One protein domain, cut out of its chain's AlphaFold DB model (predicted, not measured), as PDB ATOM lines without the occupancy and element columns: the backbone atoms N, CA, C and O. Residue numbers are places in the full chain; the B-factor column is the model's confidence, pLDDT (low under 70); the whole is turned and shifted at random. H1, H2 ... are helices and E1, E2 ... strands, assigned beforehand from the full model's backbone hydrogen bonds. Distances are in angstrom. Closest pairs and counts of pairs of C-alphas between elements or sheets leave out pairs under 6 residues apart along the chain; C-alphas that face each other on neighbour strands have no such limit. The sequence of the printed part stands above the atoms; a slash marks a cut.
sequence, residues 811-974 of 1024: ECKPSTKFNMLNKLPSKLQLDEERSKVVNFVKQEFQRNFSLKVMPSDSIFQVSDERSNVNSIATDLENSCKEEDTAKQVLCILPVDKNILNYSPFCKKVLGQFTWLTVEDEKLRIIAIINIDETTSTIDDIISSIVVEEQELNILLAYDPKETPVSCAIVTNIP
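Overview. This is residues 811 to 974 of the 1024 residues of an uncharacterized protein of Mytilus galloprovincialis (UniProt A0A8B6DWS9). A strongly twisted sheet of five strands forms the core, with two helices packed over each of its faces: H1 and H2 cover one face, H3 and H4 the other. The helices run along the strands, and the unnamed stretch of residues 811 to 826 passes outside E4 before H1 begins. The printed part has 164 residues with four named helices and five named strands, in the order H1 E1 H2 E2 H3 E3 H4 E4 E5, and its class is mixed, helices and strands. The sheet runs E1 E2 E3 E5 E4 and is mixed, with E1, E2, E3 and E4 running one way and E5 against them. The whole is compact and rounded, with a radius of gyration of the C-alphas of 14.9 A and spans of 41 by 36 by 32 A.

Along the chain. The printed part begins at Glu 811, and its residues 811 to 812 make a short antiparallel pairing with residues 954 to 955. H1 takes residues 827 to 844, 25.8 A long, beginning at C-alpha 827 at (174.115, 169.846, 144.732). E1 is residues 850 to 854, H2 residues 868 to 877 and E2 residues 887 to 892. H3, residues 902 to 919, is 26.7 A long, from C-alpha 902 at (184.033, 149.838, 151.981). E3 is residues 924 to 930, 20.0 A long, and H4 is residues 936 to 945, 14.2 A long. E4 is residues 951 to 956, and E5, residues 967 to 973, is 19.3 A long and ends with C-alpha 973 at (176.205, 156.863, 173.801).

Arrangement. E1 and E4 are the edge strands of the sheet. E1 and E2 are parallel at 21 degrees, with N 852 and O 889 within hydrogen-bond range at 2.8 A. E2 and E3 are parallel at 15 degrees, with N 890 and O 926 at 2.8 A. E3 and E5 are antiparallel at 158 degrees, with N 970 and O 927 at 2.8 A. E4 and E5 form a hairpin, antiparallel at 151 degrees, with N 955 and O 969 at 2.8 A. H1 and H2 are on the same face, at heights over the sheet of 10.1 A and 8.3 A. They touch, closest at the C-alphas of Arg 834 and Ile 872, 5.7 A apart, at a steep tilt of 39 degrees, the same way. H3 and H4 are on the opposite face, at heights of 9.1 A and 9.0 A. H3 lies over E3 and runs along it at 2 degrees on the local plane. H3 touches H4 with residues 903 to 911 alone, closest at the C-alphas of Ser 903 and Thr 937, 5.9 A apart, at a shallow tilt of 26 degrees, the same way. H1 is apart from H3 and H4, and so is H2. E1, H2, E2 form a strand-helix-strand unit, two parallel neighbour strands with a helix between along the chain, with a left-handed crossover; that of E2, H3, E3 is right-handed. E3, H4, E4 form a split unit, with E5 between its strands in the sheet and a right-handed crossover. The helices on both faces of the sheet make three layers. In H1, H2 and H4 every O i to N i+4 pair is within hydrogen-bond range; in H3 11 of 14 are.

Size, cuts and confidence. The two C-alphas farthest apart are those of Asn 822 and Glu 883, 42.1 A. The printed part has no cut. The link from E1 to H2, 13 residues, is long. Mean pLDDT of the printed part is 83.0; 23 residues are under 70, among them residues 814 to 822, 933 to 937 and 944 to 948.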
ATOM      1  N   GLU A 811     167.409 161.535 164.028       83.38
ATOM      2  CA  GLU A 811     167.844 160.332 164.744       83.38
ATOM      3  C   GLU A 811     167.234 159.070 164.117       83.38
ATOM      4  O   GLU A 811     166.033 158.805 164.213       83.38
ATOM      5  N   CYS A 812     168.072 158.276 163.452       79.94
ATOM      6  CA  CYS A 812     167.657 157.059 162.775       79.94
ATOM      7  C   CYS A 812     167.821 155.836 163.686       79.94
ATOM      8  O   CYS A 812     168.915 155.531 164.158       79.94
ATOM      9  N   LYS A 813     166.730 155.094 163.910       78.75
ATOM     10  CA  LYS A 813     166.769 153.867 164.720       78.75
ATOM     11  C   LYS A 813     167.305 152.688 163.891       78.75
ATOM     12  O   LYS A 813     166.810 152.514 162.777       78.75
ATOM     13  N   PRO A 814     168.179 151.817 164.438       64.81
ATOM     14  CA  PRO A 814     168.756 150.640 163.760       64.81
ATOM     15  C   PRO A 814     167.801 149.650 163.066       64.81
ATOM     16  O   PRO A 814     168.256 148.781 162.334       64.81
ATOM     17  N   SER A 815     166.490 149.730 163.305       63.44
ATOM     18  CA  SER A 815     165.462 148.894 162.663       63.44
ATOM     19  C   SER A 815     164.717 149.591 161.511       63.44
ATOM     20  O   SER A 815     163.784 149.023 160.934       63.44
ATOM     21  N   THR A 816     165.093 150.828 161.177       63.84
ATOM     22  CA  THR A 816     164.427 151.656 160.163       63.84
ATOM     23  C   THR A 816     164.867 151.234 158.765       63.84
ATOM     24  O   THR A 816     165.810 151.793 158.221       63.84
ATOM     25  N   LYS A 817     164.170 150.263 158.162       63.53
ATOM     26  CA  LYS A 817     164.470 149.811 156.792       63.53
ATOM     27  C   LYS A 817     164.540 150.987 155.813       63.53
ATOM     28  O   LYS A 817     163.522 151.621 155.519       63.53
ATOM     29  N   PHE A 818     165.736 151.231 155.286       62.69
ATOM     30  CA  PHE A 818     166.026 152.300 154.338       62.69
ATOM     31  C   PHE A 818     165.453 151.983 152.947       62.69
ATOM     32  O   PHE A 818     166.170 151.596 152.024       62.69
ATOM     33  N   ASN A 819     164.150 152.218 152.769       57.56
ATOM     34  CA  ASN A 819     163.526 152.378 151.451       57.56
ATOM     35  C   ASN A 819     163.971 153.717 150.826       57.56
ATOM     36  O   ASN A 819     163.155 154.613 150.604       57.56
ATOM     37  N   MET A 820     165.278 153.873 150.603       57.28
ATOM     38  CA  MET A 820     165.862 155.070 150.005       57.28
ATOM     39  C   MET A 820     165.294 155.281 148.602       57.28
ATOM     40  O   MET A 820     165.149 154.345 147.813       57.28
ATOM     41  N   LEU A 821     164.981 156.533 148.284       53.81
ATOM     42  CA  LEU A 821     164.663 156.930 146.920       53.81
ATOM     43  C   LEU A 821     165.898 156.697 146.038       53.81
ATOM     44  O   LEU A 821     166.982 157.160 146.382       53.81
ATOM     45  N   ASN A 822     165.727 156.085 144.861       63.97
ATOM     46  CA  ASN A 822     166.771 155.950 143.825       63.97
ATOM     47  C   ASN A 822     167.088 157.305 143.139       63.97
ATOM     48  O   ASN A 822     167.152 157.404 141.913       63.97
ATOM     49  N   LYS A 823     167.188 158.378 143.923       77.81
ATOM     50  CA  LYS A 823     167.463 159.752 143.510       77.81
ATOM     51  C   LYS A 823     168.691 160.216 144.276       77.81
ATOM     52  O   LYS A 823     168.650 160.264 145.501       77.81
ATOM     53  N   LEU A 824     169.746 160.590 143.561       79.62
ATOM     54  CA  LEU A 824     170.869 161.276 144.189       79.62
ATOM     55  C   LEU A 824     170.412 162.625 144.776       79.62
ATOM     56  O   LEU A 824     169.514 163.254 144.200       79.62
ATOM     57  N   PRO A 825     171.033 163.100 145.871       85.31
ATOM     58  CA  PRO A 825     170.858 164.475 146.319       85.31
ATOM     59  C   PRO A 825     171.258 165.458 145.214       85.31
ATOM     60  O   PRO A 825     172.235 165.251 144.491       85.31
ATOM     61  N   SER A 826     170.515 166.555 145.084       89.94
ATOM     62  CA  SER A 826     170.962 167.685 144.266       89.94
ATOM     63  C   SER A 826     172.141 168.394 144.939       89.94
ATOM     64  O   SER A 826     172.273 168.358 146.162       89.94
ATOM     65  N   LYS A 827     172.975 169.105 144.166       90.75
ATOM     66  CA  LYS A 827     174.115 169.846 144.732       90.75
ATOM     67  C   LYS A 827     173.703 170.816 145.852       90.75
ATOM     68  O   LYS A 827     174.409 170.918 146.844       90.75
ATOM     69  N   LEU A 828     172.540 171.463 145.731       87.94
ATOM     70  CA  LEU A 828     172.008 172.347 146.773       87.94
ATOM     71  C   LEU A 828     171.763 171.594 148.094       87.94
ATOM     72  O   LEU A 828     172.153 172.071 149.154       87.94
ATOM     73  N   GLN A 829     171.185 170.390 148.022       87.56
ATOM     74  CA  GLN A 829     170.969 169.530 149.191       87.56
ATOM     75  C   GLN A 829     172.287 169.004 149.769       87.56
ATOM     76  O   GLN A 829     172.368 168.841 150.986       87.56
ATOM     77  N   LEU A 830     173.311 168.780 148.932       90.88
ATOM     78  CA  LEU A 830     174.660 168.434 149.390       90.88
ATOM     79  C   LEU A 830     175.301 169.602 150.158       90.88
ATOM     80  O   LEU A 830     175.746 169.403 151.286       90.88
ATOM     81  N   ASP A 831     175.304 170.817 149.604       90.31
ATOM     82  CA  ASP A 831     175.880 171.996 150.265       90.31
ATOM     83  C   ASP A 831     175.119 172.361 151.572       90.31
ATOM     84  O   ASP A 831     175.737 172.783 152.557       90.31
ATOM     85  N   GLU A 832     173.803 172.113 151.644       87.44
ATOM     86  CA  GLU A 832     172.996 172.250 152.871       87.44
ATOM     87  C   GLU A 832     173.273 171.127 153.901       87.44
ATOM     88  O   GLU A 832     173.481 171.418 155.081       87.44
ATOM     89  N   GLU A 833     173.353 169.856 153.479       92.25
ATOM     90  CA  GLU A 833     173.727 168.711 154.334       92.25
ATOM     91  C   GLU A 833     175.101 168.929 154.972       92.25
ATOM     92  O   GLU A 833     175.244 168.844 156.194       92.25
ATOM     93  N   ARG A 834     176.091 169.293 154.152       93.62
ATOM     94  CA  ARG A 834     177.436 169.689 154.576       93.62
ATOM     95  C   ARG A 834     177.371 170.772 155.648       93.62
ATOM     96  O   ARG A 834     177.977 170.616 156.705       93.62
ATOM     97  N   SER A 835     176.607 171.837 155.404       90.81
ATOM     98  CA  SER A 835     176.470 172.961 156.335       90.81
ATOM     99  C   SER A 835     175.880 172.533 157.683       90.81
ATOM    100  O   SER A 835     176.437 172.874 158.731       90.81
ATOM    101  N   LYS A 836     174.811 171.726 157.678       89.62
ATOM    102  CA  LYS A 836     174.177 171.171 158.889       89.62
ATOM    103  C   LYS A 836     175.130 170.281 159.682       89.62
ATOM    104  O   LYS A 836     175.320 170.500 160.878       89.62
ATOM    105  N   VAL A 837     175.785 169.327 159.021       92.88
ATOM    106  CA  VAL A 837     176.750 168.404 159.641       92.88
ATOM    107  C   VAL A 837     177.928 169.158 160.261       92.88
ATOM    108  O   VAL A 837     178.281 168.936 161.422       92.88
ATOM    109  N   VAL A 838     178.510 170.099 159.517       93.88
ATOM    110  CA  VAL A 838     179.635 170.918 159.975       93.88
ATOM    111  C   VAL A 838     179.234 171.784 161.177       93.88
ATOM    112  O   VAL A 838     180.006 171.889 162.133       93.88
ATOM    113  N   ASN A 839     178.031 172.368 161.178       87.62
ATOM    114  CA  ASN A 839     177.515 173.150 162.305       87.62
ATOM    115  C   ASN A 839     177.235 172.281 163.541       87.62
ATOM    116  O   ASN A 839     177.674 172.643 164.635       87.62
ATOM    117  N   PHE A 840     176.604 171.114 163.372       91.31
ATOM    118  CA  PHE A 840     176.347 170.148 164.445       91.31
ATOM    119  C   PHE A 840     177.639 169.751 165.180       91.31
ATOM    120  O   PHE A 840     177.733 169.894 166.401       91.31
ATOM    121  N   VAL A 841     178.678 169.342 164.441       91.25
ATOM    122  CA  VAL A 841     179.976 168.955 165.024       91.25
ATOM    123  C   VAL A 841     180.649 170.141 165.728       91.25
ATOM    124  O   VAL A 841     181.153 170.004 166.846       91.25
ATOM    125  N   LYS A 842     180.607 171.340 165.127       89.31
ATOM    126  CA  LYS A 842     181.125 172.577 165.743       89.31
ATOM    127  C   LYS A 842     180.413 172.925 167.052       89.31
ATOM    128  O   LYS A 842     181.069 173.452 167.954       89.31
ATOM    129  N   GLN A 843     179.117 172.636 167.159       84.44
ATOM    130  CA  GLN A 843     178.281 172.902 168.330       84.44
ATOM    131  C   GLN A 843     178.520 171.884 169.455       84.44
ATOM    132  O   GLN A 843     178.914 172.287 170.550       84.44
ATOM    133  N   GLU A 844     178.365 170.585 169.186       86.06
ATOM    134  CA  GLU A 844     178.541 169.496 170.167       86.06
ATOM    135  C   GLU A 844     179.962 169.488 170.760       86.06
ATOM    136  O   GLU A 844     180.178 169.358 171.973       86.06
ATOM    137  N   PHE A 845     180.971 169.722 169.918       87.00
ATOM    138  CA  PHE A 845     182.356 169.778 170.367       87.00
ATOM    139  C   PHE A 845     182.869 171.179 170.725       87.00
ATOM    140  O   PHE A 845     183.984 171.274 171.231       87.00
ATOM    141  N   GLN A 846     182.067 172.240 170.578       84.88
ATOM    142  CA  GLN A 846     182.435 173.635 170.891       84.88
ATOM    143  C   GLN A 846     183.736 174.101 170.197       84.88
ATOM    144  O   GLN A 846     184.509 174.877 170.760       84.88
ATOM    145  N   ARG A 847     183.999 173.605 168.977       80.62
ATOM    146  CA  ARG A 847     185.277 173.769 168.239       80.62
ATOM    147  C   ARG A 847     186.515 173.327 169.040       80.62
ATOM    148  O   ARG A 847     187.571 173.956 168.981       80.62
ATOM    149  N   ASN A 848     186.368 172.270 169.836       87.00
ATOM    150  CA  ASN A 848     187.425 171.725 170.678       87.00
ATOM    151  C   ASN A 848     187.486 170.199 170.527       87.00
ATOM    152  O   ASN A 848     187.071 169.455 171.418       87.00
ATOM    153  N   PHE A 849     187.953 169.774 169.355       92.50
ATOM    154  CA  PHE A 849     188.125 168.391 168.926       92.50
ATOM    155  C   PHE A 849     189.380 168.269 168.058       92.50
ATOM    156  O   PHE A 849     189.815 169.269 167.483       92.50
ATOM    157  N   SER A 850     189.889 167.046 167.917       93.12
ATOM    158  CA  SER A 850     190.857 166.665 166.885       93.12
ATOM    159  C   SER A 850     190.146 165.942 165.733       93.12
ATOM    160  O   SER A 850     189.245 165.129 165.955       93.12
ATOM    161  N   LEU A 851     190.509 166.262 164.490       95.38
ATOM    162  CA  LEU A 851     189.995 165.595 163.292       95.38
ATOM    163  C   LEU A 851     190.942 164.469 162.867       95.38
ATOM    164  O   LEU A 851     192.159 164.642 162.843       95.38
ATOM    165  N   LYS A 852     190.379 163.327 162.473       95.06
ATOM    166  CA  LYS A 852     191.108 162.202 161.889       95.06
ATOM    167  C   LYS A 852     190.377 161.704 160.649       95.06
ATOM    168  O   LYS A 852     189.181 161.427 160.690       95.06
ATOM    169  N   VAL A 853     191.104 161.598 159.543       95.81
ATOM    170  CA  VAL A 853     190.559 161.237 158.229       95.81
ATOM    171  C   VAL A 853     191.050 159.841 157.846       95.81
ATOM    172  O   VAL A 853     192.233 159.532 157.995       95.81
ATOM    173  N   MET A 854     190.134 158.982 157.395       95.19
ATOM    174  CA  MET A 854     190.391 157.587 157.033       95.19
ATOM    175  C   MET A 854     189.788 157.264 155.656       95.19
ATOM    176  O   MET A 854     188.625 157.585 155.442       95.19
ATOM    177  N   PRO A 855     190.506 156.573 154.752       94.38
ATOM    178  CA  PRO A 855     191.921 156.222 154.844       94.38
ATOM    179  C   PRO A 855     192.806 157.474 154.760       94.38
ATOM    180  O   PRO A 855     192.500 158.416 154.034       94.38
ATOM    181  N   SER A 856     193.916 157.480 155.499       93.19
ATOM    182  CA  SER A 856     194.876 158.594 155.504       93.19
ATOM    183  C   SER A 856     195.763 158.647 154.256       93.19
ATOM    184  O   SER A 856     196.377 159.672 153.984       93.19
ATOM    185  N   ASP A 857     195.864 157.534 153.528       92.25
ATOM    186  CA  ASP A 857     196.686 157.402 152.327       92.25
ATOM    187  C   ASP A 857     195.833 157.698 151.086       92.25
ATOM    188  O   ASP A 857     194.803 157.052 150.861       92.25
ATOM    189  N   SER A 858     196.244 158.681 150.281       90.62
ATOM    190  CA  SER A 858     195.446 159.190 149.155       90.62
ATOM    191  C   SER A 858     195.266 158.174 148.025       90.62
ATOM    192  O   SER A 858     194.321 158.285 147.252       90.62
ATOM    193  N   ILE A 859     196.101 157.131 147.981       89.94
ATOM    194  CA  ILE A 859     195.991 155.997 147.048       89.94
ATOM    195  C   ILE A 859     194.654 155.247 147.212       89.94
ATOM    196  O   ILE A 859     194.157 154.659 146.253       89.94
ATOM    197  N   PHE A 860     194.054 155.273 148.407       88.94
ATOM    198  CA  PHE A 860     192.761 154.636 148.675       88.94
ATOM    199  C   PHE A 860     191.566 155.595 148.556       88.94
ATOM    200  O   PHE A 860     190.429 155.132 148.574       88.94
ATOM    201  N   GLN A 861     191.787 156.909 148.471       89.31
ATOM    202  CA  GLN A 861     190.717 157.910 148.483       89.31
ATOM    203  C   GLN A 861     190.115 158.077 147.084       89.31
ATOM    204  O   GLN A 861     190.830 158.362 146.123       89.31
ATOM    205  N   VAL A 862     188.790 157.959 146.961       87.81
ATOM    206  CA  VAL A 862     188.096 158.270 145.702       87.81
ATOM    207  C   VAL A 862     187.731 159.749 145.670       87.81
ATOM    208  O   VAL A 862     187.057 160.255 146.569       87.81
ATOM    209  N   SER A 863     188.100 160.431 144.585       81.12
ATOM    210  CA  SER A 863     187.587 161.760 144.242       81.12
ATOM    211  C   SER A 863     186.141 161.672 143.730       81.12
ATOM    212  O   SER A 863     185.858 161.977 142.571       81.12
ATOM    213  N   ASP A 864     185.231 161.187 144.574       82.69
ATOM    214  CA  ASP A 864     183.802 161.147 144.275       82.69
ATOM    215  C   ASP A 864     183.181 162.515 144.570       82.69
ATOM    216  O   ASP A 864     182.989 162.889 145.729       82.69
ATOM    217  N   GLU A 865     182.849 163.260 143.514       78.94
ATOM    218  CA  GLU A 865     182.167 164.560 143.599       78.94
ATOM    219  C   GLU A 865     180.766 164.468 144.238       78.94
ATOM    220  O   GLU A 865     180.199 165.491 144.622       78.94
ATOM    221  N   ARG A 866     180.203 163.257 144.373       79.44
ATOM    222  CA  ARG A 866     178.935 162.998 145.075       79.44
ATOM    223  C   ARG A 866     179.111 162.903 146.593       79.44
ATOM    224  O   ARG A 866     178.126 163.015 147.318       79.44
ATOM    225  N   SER A 867     180.336 162.685 147.082       83.62
ATOM    226  CA  SER A 867     180.604 162.490 148.505       83.62
ATOM    227  C   SER A 867     180.857 163.810 149.227       83.62
ATOM    228  O   SER A 867     181.933 164.408 149.142       83.62
ATOM    229  N   ASN A 868     179.888 164.219 150.043       90.56
ATOM    230  CA  ASN A 868     180.050 165.349 150.954       90.56
ATOM    231  C   ASN A 868     181.154 165.149 151.999       90.56
ATOM    232  O   ASN A 868     181.651 166.137 152.533       90.56
ATOM    233  N   VAL A 869     181.535 163.909 152.329       92.44
ATOM    234  CA  VAL A 869     182.425 163.639 153.473       92.44
ATOM    235  C   VAL A 869     183.820 164.233 153.261       92.44
ATOM    236  O   VAL A 869     184.411 164.730 154.217       92.44
ATOM    237  N   ASN A 870     184.295 164.295 152.011       93.19
ATOM    238  CA  ASN A 870     185.505 165.033 151.633       93.19
ATOM    239  C   ASN A 870     185.383 166.528 152.005       93.19
ATOM    240  O   ASN A 870     186.200 167.060 152.756       93.19
ATOM    241  N   SER A 871     184.317 167.189 151.544       95.00
ATOM    242  CA  SER A 871     184.039 168.612 151.794       95.00
ATOM    243  C   SER A 871     183.811 168.935 153.278       95.00
ATOM    244  O   SER A 871     184.279 169.957 153.778       95.00
ATOM    245  N   ILE A 872     183.117 168.046 153.995       95.38
ATOM    246  CA  ILE A 872     182.885 168.127 155.442       95.38
ATOM    247  C   ILE A 872     184.212 168.012 156.200       95.38
ATOM    248  O   ILE A 872     184.456 168.808 157.107       95.38
ATOM    249  N   ALA A 873     185.083 167.067 155.828       95.56
ATOM    250  CA  ALA A 873     186.397 166.916 156.446       95.56
ATOM    251  C   ALA A 873     187.229 168.199 156.291       95.56
ATOM    252  O   ALA A 873     187.723 168.715 157.290       95.56
ATOM    253  N   THR A 874     187.290 168.782 155.087       95.12
ATOM    254  CA  THR A 874     187.992 170.055 154.843       95.12
ATOM    255  C   THR A 874     187.430 171.213 155.682       95.12
ATOM    256  O   THR A 874     188.194 171.986 156.261       95.12
ATOM    257  N   ASP A 875     186.106 171.343 155.815       95.31
ATOM    258  CA  ASP A 875     185.497 172.406 156.633       95.31
ATOM    259  C   ASP A 875     185.748 172.231 158.139       95.31
ATOM    260  O   ASP A 875     185.802 173.217 158.888       95.31
ATOM    261  N   LEU A 876     185.861 170.982 158.598       95.12
ATOM    262  CA  LEU A 876     186.163 170.641 159.986       95.12
ATOM    263  C   LEU A 876     187.654 170.786 160.297       95.12
ATOM    264  O   LEU A 876     187.974 171.259 161.382       95.12
ATOM    265  N   GLU A 877     188.542 170.485 159.350       95.06
ATOM    266  CA  GLU A 877     189.994 170.689 159.450       95.06
ATOM    267  C   GLU A 877     190.315 172.175 159.660       95.06
ATOM    268  O   GLU A 877     190.917 172.546 160.666       95.06
ATOM    269  N   ASN A 878     189.746 173.046 158.816       93.44
ATOM    270  CA  ASN A 878     189.800 174.511 158.951       93.44
ATOM    271  C   ASN A 878     189.161 175.058 160.250       93.44
ATOM    272  O   ASN A 878     189.208 176.260 160.515       93.44
ATOM    273  N   SER A 879     188.521 174.199 161.048       89.38
ATOM    274  CA  SER A 879     187.829 174.544 162.295       89.38
ATOM    275  C   SER A 879     188.344 173.773 163.517       89.38
ATOM    276  O   SER A 879     187.786 173.924 164.610       89.38
ATOM    277  N   CYS A 880     189.359 172.935 163.315       88.88
ATOM    278  CA  CYS A 880     189.989 172.083 164.308       88.88
ATOM    279  C   CYS A 880     190.943 172.902 165.190       88.88
ATOM    280  O   CYS A 880     191.284 174.049 164.887       88.88
ATOM    281  N   LYS A 881     191.421 172.295 166.275       81.19
ATOM    282  CA  LYS A 881     192.653 172.720 166.947       81.19
ATOM    283  C   LYS A 881     193.631 171.556 166.968       81.19
ATOM    284  O   LYS A 881     193.206 170.410 167.052       81.19
ATOM    285  N   GLU A 882     194.922 171.857 166.972       74.56
ATOM    286  CA  GLU A 882     195.997 170.860 167.113       74.56
ATOM    287  C   GLU A 882     196.227 170.428 168.580       74.56
ATOM    288  O   GLU A 882     197.181 169.718 168.884       74.56
ATOM    289  N   GLU A 883     195.373 170.869 169.512       77.31
ATOM    290  CA  GLU A 883     195.457 170.518 170.932       77.31
ATOM    291  C   GLU A 883     194.924 169.095 171.181       77.31
ATOM    292  O   GLU A 883     193.820 168.740 170.748       77.31
ATOM    293  N   ASP A 884     195.690 168.294 171.929       70.44
ATOM    294  CA  ASP A 884     195.289 166.950 172.346       70.44
ATOM    295  C   ASP A 884     194.000 167.013 173.182       70.44
ATOM    296  O   ASP A 884     193.910 167.706 174.203       70.44
ATOM    297  N   THR A 885     192.956 166.354 172.688       77.06
ATOM    298  CA  THR A 885     191.581 166.528 173.152       77.06
ATOM    299  C   THR A 885     190.839 165.200 173.172       77.06
ATOM    300  O   THR A 885     190.790 164.477 172.179       77.06
ATOM    301  N   ALA A 886     190.139 164.929 174.280       85.56
ATOM    302  CA  ALA A 886     189.253 163.768 174.464       85.56
ATOM    303  C   ALA A 886     187.956 163.830 173.613       85.56
ATOM    304  O   ALA A 886     186.900 163.332 173.994       85.56
ATOM    305  N   LYS A 887     188.010 164.497 172.461       89.06
ATOM    306  CA  LYS A 887     186.927 164.668 171.494       89.06
ATOM    307  C   LYS A 887     187.533 164.459 170.114       89.06
ATOM    308  O   LYS A 887     188.307 165.298 169.660       89.06
ATOM    309  N   GLN A 888     187.202 163.349 169.466       91.56
ATOM    310  CA  GLN A 888     187.709 163.014 168.137       91.56
ATOM    311  C   GLN A 888     186.567 163.014 167.121       91.56
ATOM    312  O   GLN A 888     185.493 162.461 167.367       91.56
ATOM    313  N   VAL A 889     186.803 163.626 165.965       94.12
ATOM    314  CA  VAL A 889     185.937 163.494 164.791       94.12
ATOM    315  C   VAL A 889     186.641 162.593 163.792       94.12
ATOM    316  O   VAL A 889     187.807 162.812 163.471       94.12
ATOM    317  N   LEU A 890     185.936 161.579 163.308       94.88
ATOM    318  CA  LEU A 890     186.460 160.548 162.425       94.88
ATOM    319  C   LEU A 890     185.726 160.597 161.082       94.88
ATOM    320  O   LEU A 890     184.622 160.072 160.961       94.88
ATOM    321  N   CYS A 891     186.321 161.211 160.067       95.25
ATOM    322  CA  CYS A 891     185.756 161.214 158.716       95.25
ATOM    323  C   CYS A 891     186.225 159.966 157.959       95.25
ATOM    324  O   CYS A 891     187.422 159.803 157.722       95.25
ATOM    325  N   ILE A 892     185.286 159.095 157.583       93.69
ATOM    326  CA  ILE A 892     185.539 157.898 156.778       93.69
ATOM    327  C   ILE A 892     185.142 158.208 155.329       93.69
ATOM    328  O   ILE A 892     183.961 158.239 154.978       93.69
ATOM    329  N   LEU A 893     186.153 158.505 154.514       93.00
ATOM    330  CA  LEU A 893     186.040 158.884 153.108       93.00
ATOM    331  C   LEU A 893     185.722 157.664 152.226       93.00
ATOM    332  O   LEU A 893     186.138 156.551 152.568       93.00
ATOM    333  N   PRO A 894     185.049 157.844 151.074       88.81
ATOM    334  CA  PRO A 894     184.824 156.764 150.117       88.81
ATOM    335  C   PRO A 894     186.140 156.147 149.621       88.81
ATOM    336  O   PRO A 894     187.097 156.849 149.282       88.81
ATOM    337  N   VAL A 895     186.150 154.815 149.540       89.12
ATOM    338  CA  VAL A 895     187.295 154.006 149.097       89.12
ATOM    339  C   VAL A 895     186.964 153.293 147.790       89.12
ATOM    340  O   VAL A 895     185.817 152.894 147.575       89.12
ATOM    341  N   ASP A 896     187.957 153.126 146.911       87.50
ATOM    342  CA  ASP A 896     187.752 152.465 145.621       87.50
ATOM    343  C   ASP A 896     187.334 151.001 145.837       87.50
ATOM    344  O   ASP A 896     188.093 150.190 146.375       87.50
ATOM    345  N   LYS A 897     186.128 150.663 145.365       85.44
ATOM    346  CA  LYS A 897     185.525 149.326 145.461       85.44
ATOM    347  C   LYS A 897     186.351 148.242 144.753       85.44
ATOM    348  O   LYS A 897     186.195 147.067 145.076       85.44
ATOM    349  N   ASN A 898     187.235 148.619 143.825       87.81
ATOM    350  CA  ASN A 898     188.192 147.719 143.174       87.81
ATOM    351  C   ASN A 898     189.408 147.389 144.063       87.81
ATOM    352  O   ASN A 898     190.056 146.366 143.851       87.81
ATOM    353  N   ILE A 899     189.724 148.246 145.041       89.12
ATOM    354  CA  ILE A 899     190.879 148.111 145.941       89.12
ATOM    355  C   ILE A 899     190.451 147.542 147.301       89.12
ATOM    356  O   ILE A 899     191.139 146.685 147.858       89.12
ATOM    357  N   LEU A 900     189.322 148.002 147.851       87.00
ATOM    358  CA  LEU A 900     188.858 147.621 149.184       87.00
ATOM    359  C   LEU A 900     187.327 147.648 149.282       87.00
ATOM    360  O   LEU A 900     186.673 148.589 148.840       87.00
ATOM    361  N   ASN A 901     186.742 146.641 149.933       87.62
ATOM    362  CA  ASN A 901     185.316 146.668 150.248       87.62
ATOM    363  C   ASN A 901     185.055 147.662 151.395       87.62
ATOM    364  O   ASN A 901     185.547 147.484 152.515       87.62
ATOM    365  N   TYR A 902     184.273 148.699 151.099       86.81
ATOM    366  CA  TYR A 902     184.033 149.838 151.981       86.81
ATOM    367  C   TYR A 902     183.308 149.464 153.288       86.81
ATOM    368  O   TYR A 902     183.704 149.938 154.347       86.81
ATOM    369  N   SER A 903     182.328 148.550 153.271       86.12
ATOM    370  CA  SER A 903     181.601 148.154 154.495       86.12
ATOM    371  C   SER A 903     182.509 147.451 155.534       86.12
ATOM    372  O   SER A 903     182.610 147.938 156.666       86.12
ATOM    373  N   PRO A 904     183.285 146.402 155.180       88.06
ATOM    374  CA  PRO A 904     184.303 145.827 156.064       88.06
ATOM    375  C   PRO A 904     185.395 146.813 156.502       88.06
ATOM    376  O   PRO A 904     185.921 146.674 157.608       88.06
ATOM    377  N   PHE A 905     185.738 147.809 155.674       90.06
ATOM    378  CA  PHE A 905     186.658 148.882 156.059       90.06
ATOM    379  C   PHE A 905     186.053 149.775 157.147       90.06
ATOM    380  O   PHE A 905     186.656 149.896 158.214       90.06
ATOM    381  N   CYS A 906     184.841 150.302 156.941       88.38
ATOM    382  CA  CYS A 906     184.091 151.060 157.944       88.38
ATOM    383  C   CYS A 906     183.958 150.274 159.251       88.38
ATOM    384  O   CYS A 906     184.330 150.788 160.303       88.38
ATOM    385  N   LYS A 907     183.538 149.001 159.192       86.31
ATOM    386  CA  LYS A 907     183.460 148.117 160.366       86.31
ATOM    387  C   LYS A 907     184.800 148.018 161.102       86.31
ATOM    388  O   LYS A 907     184.842 148.173 162.321       86.31
ATOM    389  N   LYS A 908     185.899 147.751 160.385       89.12
ATOM    390  CA  LYS A 908     187.233 147.589 160.986       89.12
ATOM    391  C   LYS A 908     187.740 148.889 161.612       89.12
ATOM    392  O   LYS A 908     188.310 148.843 162.696       89.12
ATOM    393  N   VAL A 909     187.530 150.020 160.942       89.88
ATOM    394  CA  VAL A 909     187.884 151.351 161.449       89.88
ATOM    395  C   VAL A 909     187.071 151.657 162.707       89.88
ATOM    396  O   VAL A 909     187.650 151.899 163.760       89.88
ATOM    397  N   LEU A 910     185.742 151.565 162.646       87.44
ATOM    398  CA  LEU A 910     184.859 151.884 163.769       87.44
ATOM    399  C   LEU A 910     185.115 150.973 164.975       87.44
ATOM    400  O   LEU A 910     185.221 151.480 166.086       87.44
ATOM    401  N   GLY A 911     185.341 149.673 164.759       85.81
ATOM    402  CA  GLY A 911     185.703 148.725 165.820       85.81
ATOM    403  C   GLY A 911     187.039 149.014 166.522       85.81
ATOM    404  O   GLY A 911     187.205 148.648 167.681       85.81
ATOM    405  N   GLN A 912     187.986 149.699 165.866       86.06
ATOM    406  CA  GLN A 912     189.207 150.185 166.529       86.06
ATOM    407  C   GLN A 912     188.931 151.395 167.429       86.06
ATOM    408  O   GLN A 912     189.591 151.559 168.450       86.06
ATOM    409  N   PHE A 913     187.965 152.241 167.064       81.31
ATOM    410  CA  PHE A 913     187.638 153.457 167.806       81.31
ATOM    411  C   PHE A 913     186.617 153.227 168.929       81.31
ATOM    412  O   PHE A 913     186.779 153.817 169.995       81.31
ATOM    413  N   THR A 914     185.626 152.344 168.764       76.81
ATOM    414  CA  THR A 914     184.700 151.984 169.856       76.81
ATOM    415  C   THR A 914     185.446 151.366 171.035       76.81
ATOM    416  O   THR A 914     185.194 151.755 172.173       76.81
ATOM    417  N   TRP A 915     186.436 150.503 170.778       74.00
ATOM    418  CA  TRP A 915     187.284 149.924 171.825       74.00
ATOM    419  C   TRP A 915     188.022 150.993 172.652       74.00
ATOM    420  O   TRP A 915     187.979 150.948 173.877       74.00
ATOM    421  N   LEU A 916     188.584 152.029 172.012       73.69
ATOM    422  CA  LEU A 916     189.226 153.148 172.722       73.69
ATOM    423  C   LEU A 916     188.250 153.924 173.630       73.69
ATOM    424  O   LEU A 916     188.653 154.411 174.684       73.69
ATOM    425  N   THR A 917     186.964 154.012 173.270       68.81
ATOM    426  CA  THR A 917     185.937 154.642 174.131       68.81
ATOM    427  C   THR A 917     185.499 153.786 175.324       68.81
ATOM    428  O   THR A 917     184.773 154.280 176.181       68.81
ATOM    429  N   VAL A 918     185.925 152.519 175.397       73.06
ATOM    430  CA  VAL A 918     185.755 151.670 176.592       73.06
ATOM    431  C   VAL A 918     186.893 151.904 177.594       73.06
ATOM    432  O   VAL A 918     186.671 151.785 178.795       73.06
ATOM    433  N   GLU A 919     188.095 152.262 177.129       73.81
ATOM    434  CA  GLU A 919     189.263 152.484 177.999       73.81
ATOM    435  C   GLU A 919     189.347 153.909 178.584       73.81
ATOM    436  O   GLU A 919     189.840 154.074 179.702       73.81
ATOM    437  N   ASP A 920     188.837 154.940 177.892       74.12
ATOM    438  CA  ASP A 920     188.664 156.291 178.457       74.12
ATOM    439  C   ASP A 920     187.234 156.813 178.269       74.12
ATOM    440  O   ASP A 920     186.852 157.277 177.195       74.12
ATOM    441  N   GLU A 921     186.474 156.842 179.368       68.75
ATOM    442  CA  GLU A 921     185.112 157.397 179.474       68.75
ATOM    443  C   GLU A 921     184.981 158.848 178.972       68.75
ATOM    444  O   GLU A 921     183.879 159.326 178.689       68.75
ATOM    445  N   LYS A 922     186.093 159.591 178.895       74.94
ATOM    446  CA  LYS A 922     186.108 160.983 178.424       74.94
ATOM    447  C   LYS A 922     186.121 161.075 176.902       74.94
ATOM    448  O   LYS A 922     185.738 162.123 176.382       74.94
ATOM    449  N   LEU A 923     186.556 160.023 176.204       78.88
ATOM    450  CA  LEU A 923     186.778 160.014 174.764       78.88
ATOM    451  C   LEU A 923     185.447 159.956 174.003       78.88
ATOM    452  O   LEU A 923     184.889 158.890 173.754       78.88
ATOM    453  N   ARG A 924     184.939 161.118 173.580       82.94
ATOM    454  CA  ARG A 924     183.799 161.177 172.652       82.94
ATOM    455  C   ARG A 924     184.276 161.078 171.214       82.94
ATOM    456  O   ARG A 924     185.115 161.871 170.790       82.94
ATOM    457  N   ILE A 925     183.678 160.163 170.455       85.75
ATOM    458  CA  ILE A 925     183.954 159.983 169.028       85.75
ATOM    459  C   ILE A 925     182.677 160.220 168.226       85.75
ATOM    460  O   ILE A 925     181.628 159.645 168.520       85.75
ATOM    461  N   ILE A 926     182.786 161.076 167.209       88.44
ATOM    462  CA  ILE A 926     181.768 161.289 166.179       88.44
ATOM    463  C   ILE A 926     182.357 160.786 164.864       88.44
ATOM    464  O   ILE A 926     183.316 161.371 164.364       88.44
ATOM    465  N   ALA A 927     181.802 159.715 164.301       89.56
ATOM    466  CA  ALA A 927     182.213 159.204 163.001       89.56
ATOM    467  C   ALA A 927     181.267 159.695 161.901       89.56
ATOM    468  O   ALA A 927     180.056 159.560 162.029       89.56
ATOM    469  N   ILE A 928     181.817 160.243 160.819       89.50
ATOM    470  CA  ILE A 928     181.076 160.710 159.643       89.50
ATOM    471  C   ILE A 928     181.398 159.753 158.498       89.50
ATOM    472  O   ILE A 928     182.556 159.638 158.098       89.50
ATOM    473  N   ILE A 929     180.387 159.045 158.005       89.62
ATOM    474  CA  ILE A 929     180.517 157.932 157.059       89.62
ATOM    475  C   ILE A 929     179.787 158.303 155.769       89.62
ATOM    476  O   ILE A 929     178.644 158.753 155.822       89.62
ATOM    477  N   ASN A 930     180.418 158.089 154.612       88.81
ATOM    478  CA  ASN A 930     179.746 158.264 153.323       88.81
ATOM    479  C   ASN A 930     178.646 157.204 153.148       88.81
ATOM    480  O   ASN A 930     178.931 156.014 153.293       88.81
ATOM    481  N   ILE A 931     177.427 157.627 152.817       86.12
ATOM    482  CA  ILE A 931     176.345 156.743 152.372       86.12
ATOM    483  C   ILE A 931     176.464 156.649 150.853       86.12
ATOM    484  O   ILE A 931     176.282 157.648 150.159       86.12
ATOM    485  N   ASP A 932     176.780 155.462 150.335       75.38
ATOM    486  CA  ASP A 932     176.715 155.215 148.894       75.38
ATOM    487  C   ASP A 932     175.371 154.588 148.483       75.38
ATOM    488  O   ASP A 932     174.544 154.231 149.320       75.38
ATOM    489  N   GLU A 933     175.137 154.476 147.174       59.03
ATOM    490  CA  GLU A 933     173.869 154.003 146.594       59.03
ATOM    491  C   GLU A 933     173.477 152.559 146.994       59.03
ATOM    492  O   GLU A 933     172.354 152.128 146.724       59.03
ATOM    493  N   THR A 934     174.364 151.785 147.634       57.81
ATOM    494  CA  THR A 934     174.073 150.418 148.087       57.81
ATOM    495  C   THR A 934     173.503 150.397 149.508       57.81
ATOM    496  O   THR A 934     174.225 150.346 150.502       57.81
ATOM    497  N   THR A 935     172.168 150.375 149.592       53.44
ATOM    498  CA  THR A 935     171.379 150.429 150.839       53.44
ATOM    499  C   THR A 935     171.710 149.361 151.879       53.44
ATOM    500  O   THR A 935     171.456 149.593 153.059       53.44
ATOM    501  N   SER A 936     172.302 148.221 151.493       60.56
ATOM    502  CA  SER A 936     172.760 147.235 152.479       60.56
ATOM    503  C   SER A 936     173.866 147.800 153.368       60.56
ATOM    504  O   SER A 936     173.911 147.460 154.540       60.56
ATOM    505  N   THR A 937     174.714 148.705 152.861       64.69
ATOM    506  CA  THR A 937     175.897 149.175 153.596       64.69
ATOM    507  C   THR A 937     175.558 149.814 154.932       64.69
ATOM    508  O   THR A 937     176.291 149.566 155.880       64.69
ATOM    509  N   ILE A 938     174.458 150.566 155.058       72.31
ATOM    510  CA  ILE A 938     174.045 151.125 156.353       72.31
ATOM    511  C   ILE A 938     173.663 149.995 157.318       72.31
ATOM    512  O   ILE A 938     174.287 149.876 158.367       72.31
ATOM    513  N   ASP A 939     172.707 149.134 156.965       74.19
ATOM    514  CA  ASP A 939     172.243 148.056 157.852       74.19
ATOM    515  C   ASP A 939     173.368 147.036 158.159       74.19
ATOM    516  O   ASP A 939     173.497 146.581 159.298       74.19
ATOM    517  N   ASP A 940     174.242 146.735 157.190       77.00
ATOM    518  CA  ASP A 940     175.448 145.902 157.334       77.00
ATOM    519  C   ASP A 940     176.476 146.548 158.281       77.00
ATOM    520  O   ASP A 940     177.077 145.869 159.115       77.00
ATOM    521  N   ILE A 941     176.698 147.864 158.175       74.94
ATOM    522  CA  ILE A 941     177.600 148.612 159.060       74.94
ATOM    523  C   ILE A 941     177.003 148.650 160.472       74.94
ATOM    524  O   ILE A 941     177.662 148.204 161.405       74.94
ATOM    525  N   ILE A 942     175.744 149.068 160.643       73.12
ATOM    526  CA  ILE A 942     175.070 149.143 161.952       73.12
ATOM    527  C   ILE A 942     175.094 147.788 162.657       73.12
ATOM    528  O   ILE A 942     175.644 147.678 163.751       73.12
ATOM    529  N   SER A 943     174.535 146.751 162.023       76.19
ATOM    530  CA  SER A 943     174.405 145.411 162.613       76.19
ATOM    531  C   SER A 943     175.749 144.770 162.961       76.19
ATOM    532  O   SER A 943     175.800 143.846 163.771       76.19
ATOM    533  N   SER A 944     176.846 145.275 162.389       67.81
ATOM    534  CA  SER A 944     178.187 144.748 162.597       67.81
ATOM    535  C   SER A 944     179.085 145.579 163.524       67.81
ATOM    536  O   SER A 944     180.135 145.065 163.916       67.81
ATOM    537  N   ILE A 945     178.673 146.788 163.940       67.56
ATOM    538  CA  ILE A 945     179.290 147.550 165.049       67.56
ATOM    539  C   ILE A 945     178.493 147.375 166.362       67.56
ATOM    540  O   ILE A 945     178.838 147.989 167.366       67.56
ATOM    541  N   VAL A 946     177.456 146.525 166.407       63.62
ATOM    542  CA  VAL A 946     176.803 146.147 167.677       63.62
ATOM    543  C   VAL A 946     177.781 145.338 168.540       63.62
ATOM    544  O   VAL A 946     177.822 144.110 168.503       63.62
ATOM    545  N   VAL A 947     178.591 146.053 169.319       64.12
ATOM    546  CA  VAL A 947     179.282 145.532 170.499       64.12
ATOM    547  C   VAL A 947     178.209 145.301 171.561       64.12
ATOM    548  O   VAL A 947     177.381 146.181 171.785       64.12
ATOM    549  N   GLU A 948     178.212 144.140 172.220       66.44
ATOM    550  CA  GLU A 948     177.087 143.650 173.043       66.44
ATOM    551  C   GLU A 948     176.695 144.543 174.247       66.44
ATOM    552  O   GLU A 948     175.688 144.275 174.901       66.44
ATOM    553  N   GLU A 949     177.462 145.600 174.539       70.56
ATOM    554  CA  GLU A 949     177.284 146.489 175.697       70.56
ATOM    555  C   GLU A 949     177.283 148.006 175.345       70.56
ATOM    556  O   GLU A 949     177.274 148.831 176.257       70.56
ATOM    557  N   GLN A 950     177.255 148.408 174.059       72.62
ATOM    558  CA  GLN A 950     177.202 149.830 173.638       72.62
ATOM    559  C   GLN A 950     175.989 150.170 172.748       72.62
ATOM    560  O   GLN A 950     175.707 149.484 171.767       72.62
ATOM    561  N   GLU A 951     175.307 151.280 173.055       76.81
ATOM    562  CA  GLU A 951     174.243 151.853 172.219       76.81
ATOM    563  C   GLU A 951     174.838 152.911 171.268       76.81
ATOM    564  O   GLU A 951     175.494 153.862 171.700       76.81
ATOM    565  N   LEU A 952     174.615 152.745 169.960       82.00
ATOM    566  CA  LEU A 952     175.085 153.664 168.916       82.00
ATOM    567  C   LEU A 952     173.931 154.526 168.403       82.00
ATOM    568  O   LEU A 952     172.937 153.995 167.904       82.00
ATOM    569  N   ASN A 953     174.104 155.847 168.448       84.50
ATOM    570  CA  ASN A 953     173.151 156.797 167.886       84.50
ATOM    571  C   ASN A 953     173.560 157.219 166.474       84.50
ATOM    572  O   ASN A 953     174.716 157.549 166.209       84.50
ATOM    573  N   ILE A 954     172.586 157.215 165.564       88.25
ATOM    574  CA  ILE A 954     172.789 157.468 164.137       88.25
ATOM    575  C   ILE A 954     171.998 158.711 163.759       88.25
ATOM    576  O   ILE A 954     170.801 158.799 164.022       88.25
ATOM    577  N   LEU A 955     172.678 159.671 163.151       89.94
ATOM    578  CA  LEU A 955     172.195 161.021 162.915       89.94
ATOM    579  C   LEU A 955     172.366 161.370 161.427       89.94
ATOM    580  O   LEU A 955     173.457 161.221 160.875       89.94
ATOM    581  N   LEU A 956     171.289 161.815 160.777       89.62
ATOM    582  CA  LEU A 956     171.205 162.090 159.332       89.62
ATOM    583  C   LEU A 956     170.782 163.547 159.074       89.62
ATOM    584  O   LEU A 956     170.044 164.112 159.870       89.62
ATOM    585  N   ALA A 957     171.176 164.182 157.968       86.06
ATOM    586  CA  ALA A 957     170.817 165.595 157.736       86.06
ATOM    587  C   ALA A 957     169.325 165.858 157.420       86.06
ATOM    588  O   ALA A 957     168.870 166.998 157.549       86.06
ATOM    589  N   TYR A 958     168.572 164.819 157.039       85.06
ATOM    590  CA  TYR A 958     167.134 164.845 156.735       85.06
ATOM    591  C   TYR A 958     166.497 163.474 157.056       85.06
ATOM    592  O   TYR A 958     167.222 162.504 157.289       85.06
ATOM    593  N   ASP A 959     165.161 163.353 157.012       82.56
ATOM    594  CA  ASP A 959     164.510 162.030 156.997       82.56
ATOM    595  C   ASP A 959     164.782 161.339 155.639       82.56
ATOM    596  O   ASP A 959     164.357 161.862 154.599       82.56
ATOM    597  N   PRO A 960     165.428 160.154 155.614       80.31
ATOM    598  CA  PRO A 960     165.743 159.425 154.381       80.31
ATOM    599  C   PRO A 960     164.510 159.032 153.547       80.31
ATOM    600  O   PRO A 960     164.641 158.729 152.361       80.31
ATOM    601  N   LYS A 961     163.301 159.031 154.128       79.31
ATOM    602  CA  LYS A 961     162.048 158.787 153.392       79.31
ATOM    603  C   LYS A 961     161.643 159.965 152.503       79.31
ATOM    604  O   LYS A 961     160.957 159.756 151.505       79.31
ATOM    605  N   GLU A 962     162.038 161.184 152.869       81.12
ATOM    606  CA  GLU A 962     161.636 162.418 152.185       81.12
ATOM    607  C   GLU A 962     162.756 162.982 151.308       81.12
ATOM    608  O   GLU A 962     162.505 163.421 150.185       81.12
ATOM    609  N   THR A 963     163.997 162.958 151.805       81.81
ATOM    610  CA  THR A 963     165.170 163.546 151.149       81.81
ATOM    611  C   THR A 963     166.354 162.574 151.200       81.81
ATOM    612  O   THR A 963     166.656 162.049 152.270       81.81
ATOM    613  N   PRO A 964     167.046 162.316 150.072       84.88
ATOM    614  CA  PRO A 964     168.255 161.500 150.078       84.88
ATOM    615  C   PRO A 964     169.383 162.199 150.851       84.88
ATOM    616  O   PRO A 964     169.565 163.412 150.746       84.88
ATOM    617  N   VAL A 965     170.151 161.412 151.600       87.56
ATOM    618  CA  VAL A 965     171.307 161.836 152.406       87.56
ATOM    619  C   VAL A 965     172.577 161.198 151.847       87.56
ATOM    620  O   VAL A 965     172.535 160.053 151.400       87.56
ATOM    621  N   SER A 966     173.696 161.922 151.865       90.06
ATOM    622  CA  SER A 966     175.000 161.413 151.410       90.06
ATOM    623  C   SER A 966     175.934 161.027 152.557       90.06
ATOM    624  O   SER A 966     176.962 160.390 152.321       90.06
ATOM    625  N   CYS A 967     175.599 161.353 153.809       90.88
ATOM    626  CA  CYS A 967     176.388 160.920 154.959       90.88
ATOM    627  C   CYS A 967     175.556 160.533 156.189       90.88
ATOM    628  O   CYS A 967     174.484 161.073 156.459       90.88
ATOM    629  N   ALA A 968     176.092 159.577 156.950       90.38
ATOM    630  CA  ALA A 968     175.601 159.193 158.264       90.38
ATOM    631  C   ALA A 968     176.602 159.638 159.327       90.38
ATOM    632  O   ALA A 968     177.808 159.423 159.180       90.38
ATOM    633  N   ILE A 969     176.104 160.208 160.421       91.50
ATOM    634  CA  ILE A 969     176.904 160.465 161.613       91.50
ATOM    635  C   ILE A 969     176.589 159.403 162.663       91.50
ATOM    636  O   ILE A 969     175.459 159.305 163.128       91.50
ATOM    637  N   VAL A 970     177.599 158.635 163.059       90.00
ATOM    638  CA  VAL A 970     177.515 157.641 164.134       90.00
ATOM    639  C   VAL A 970     178.188 158.206 165.381       90.00
ATOM    640  O   VAL A 970     179.341 158.642 165.338       90.00
ATOM    641  N   THR A 971     177.472 158.198 166.501       89.06
ATOM    642  CA  THR A 971     177.950 158.654 167.809       89.06
ATOM    643  C   THR A 971     177.779 157.544 168.845       89.06
ATOM    644  O   THR A 971     176.792 156.810 168.830       89.06
ATOM    645  N   ASN A 972     178.756 157.393 169.741       83.38
ATOM    646  CA  ASN A 972     178.643 156.451 170.856       83.38
ATOM    647  C   ASN A 972     177.881 157.109 172.019       83.38
ATOM    648  O   ASN A 972     178.226 158.226 172.421       83.38
ATOM    649  N   ILE A 973     176.871 156.431 172.571       69.50
ATOM    650  CA  ILE A 973     176.205 156.863 173.801       69.50
ATOM    651  C   ILE A 973     177.029 156.340 174.991       69.50
ATOM    652  O   ILE A 973     177.065 155.129 175.216       69.50
ATOM    653  N   PRO A 974     177.671 157.204 175.802       63.09
ATOM    654  CA  PRO A 974     178.351 156.742 177.007       63.09
ATOM    655  C   PRO A 974     177.325 156.139 177.974       63.09
ATOM    656  O   PRO A 974     176.349 156.798 178.350       63.09
TER     657      PRO A 974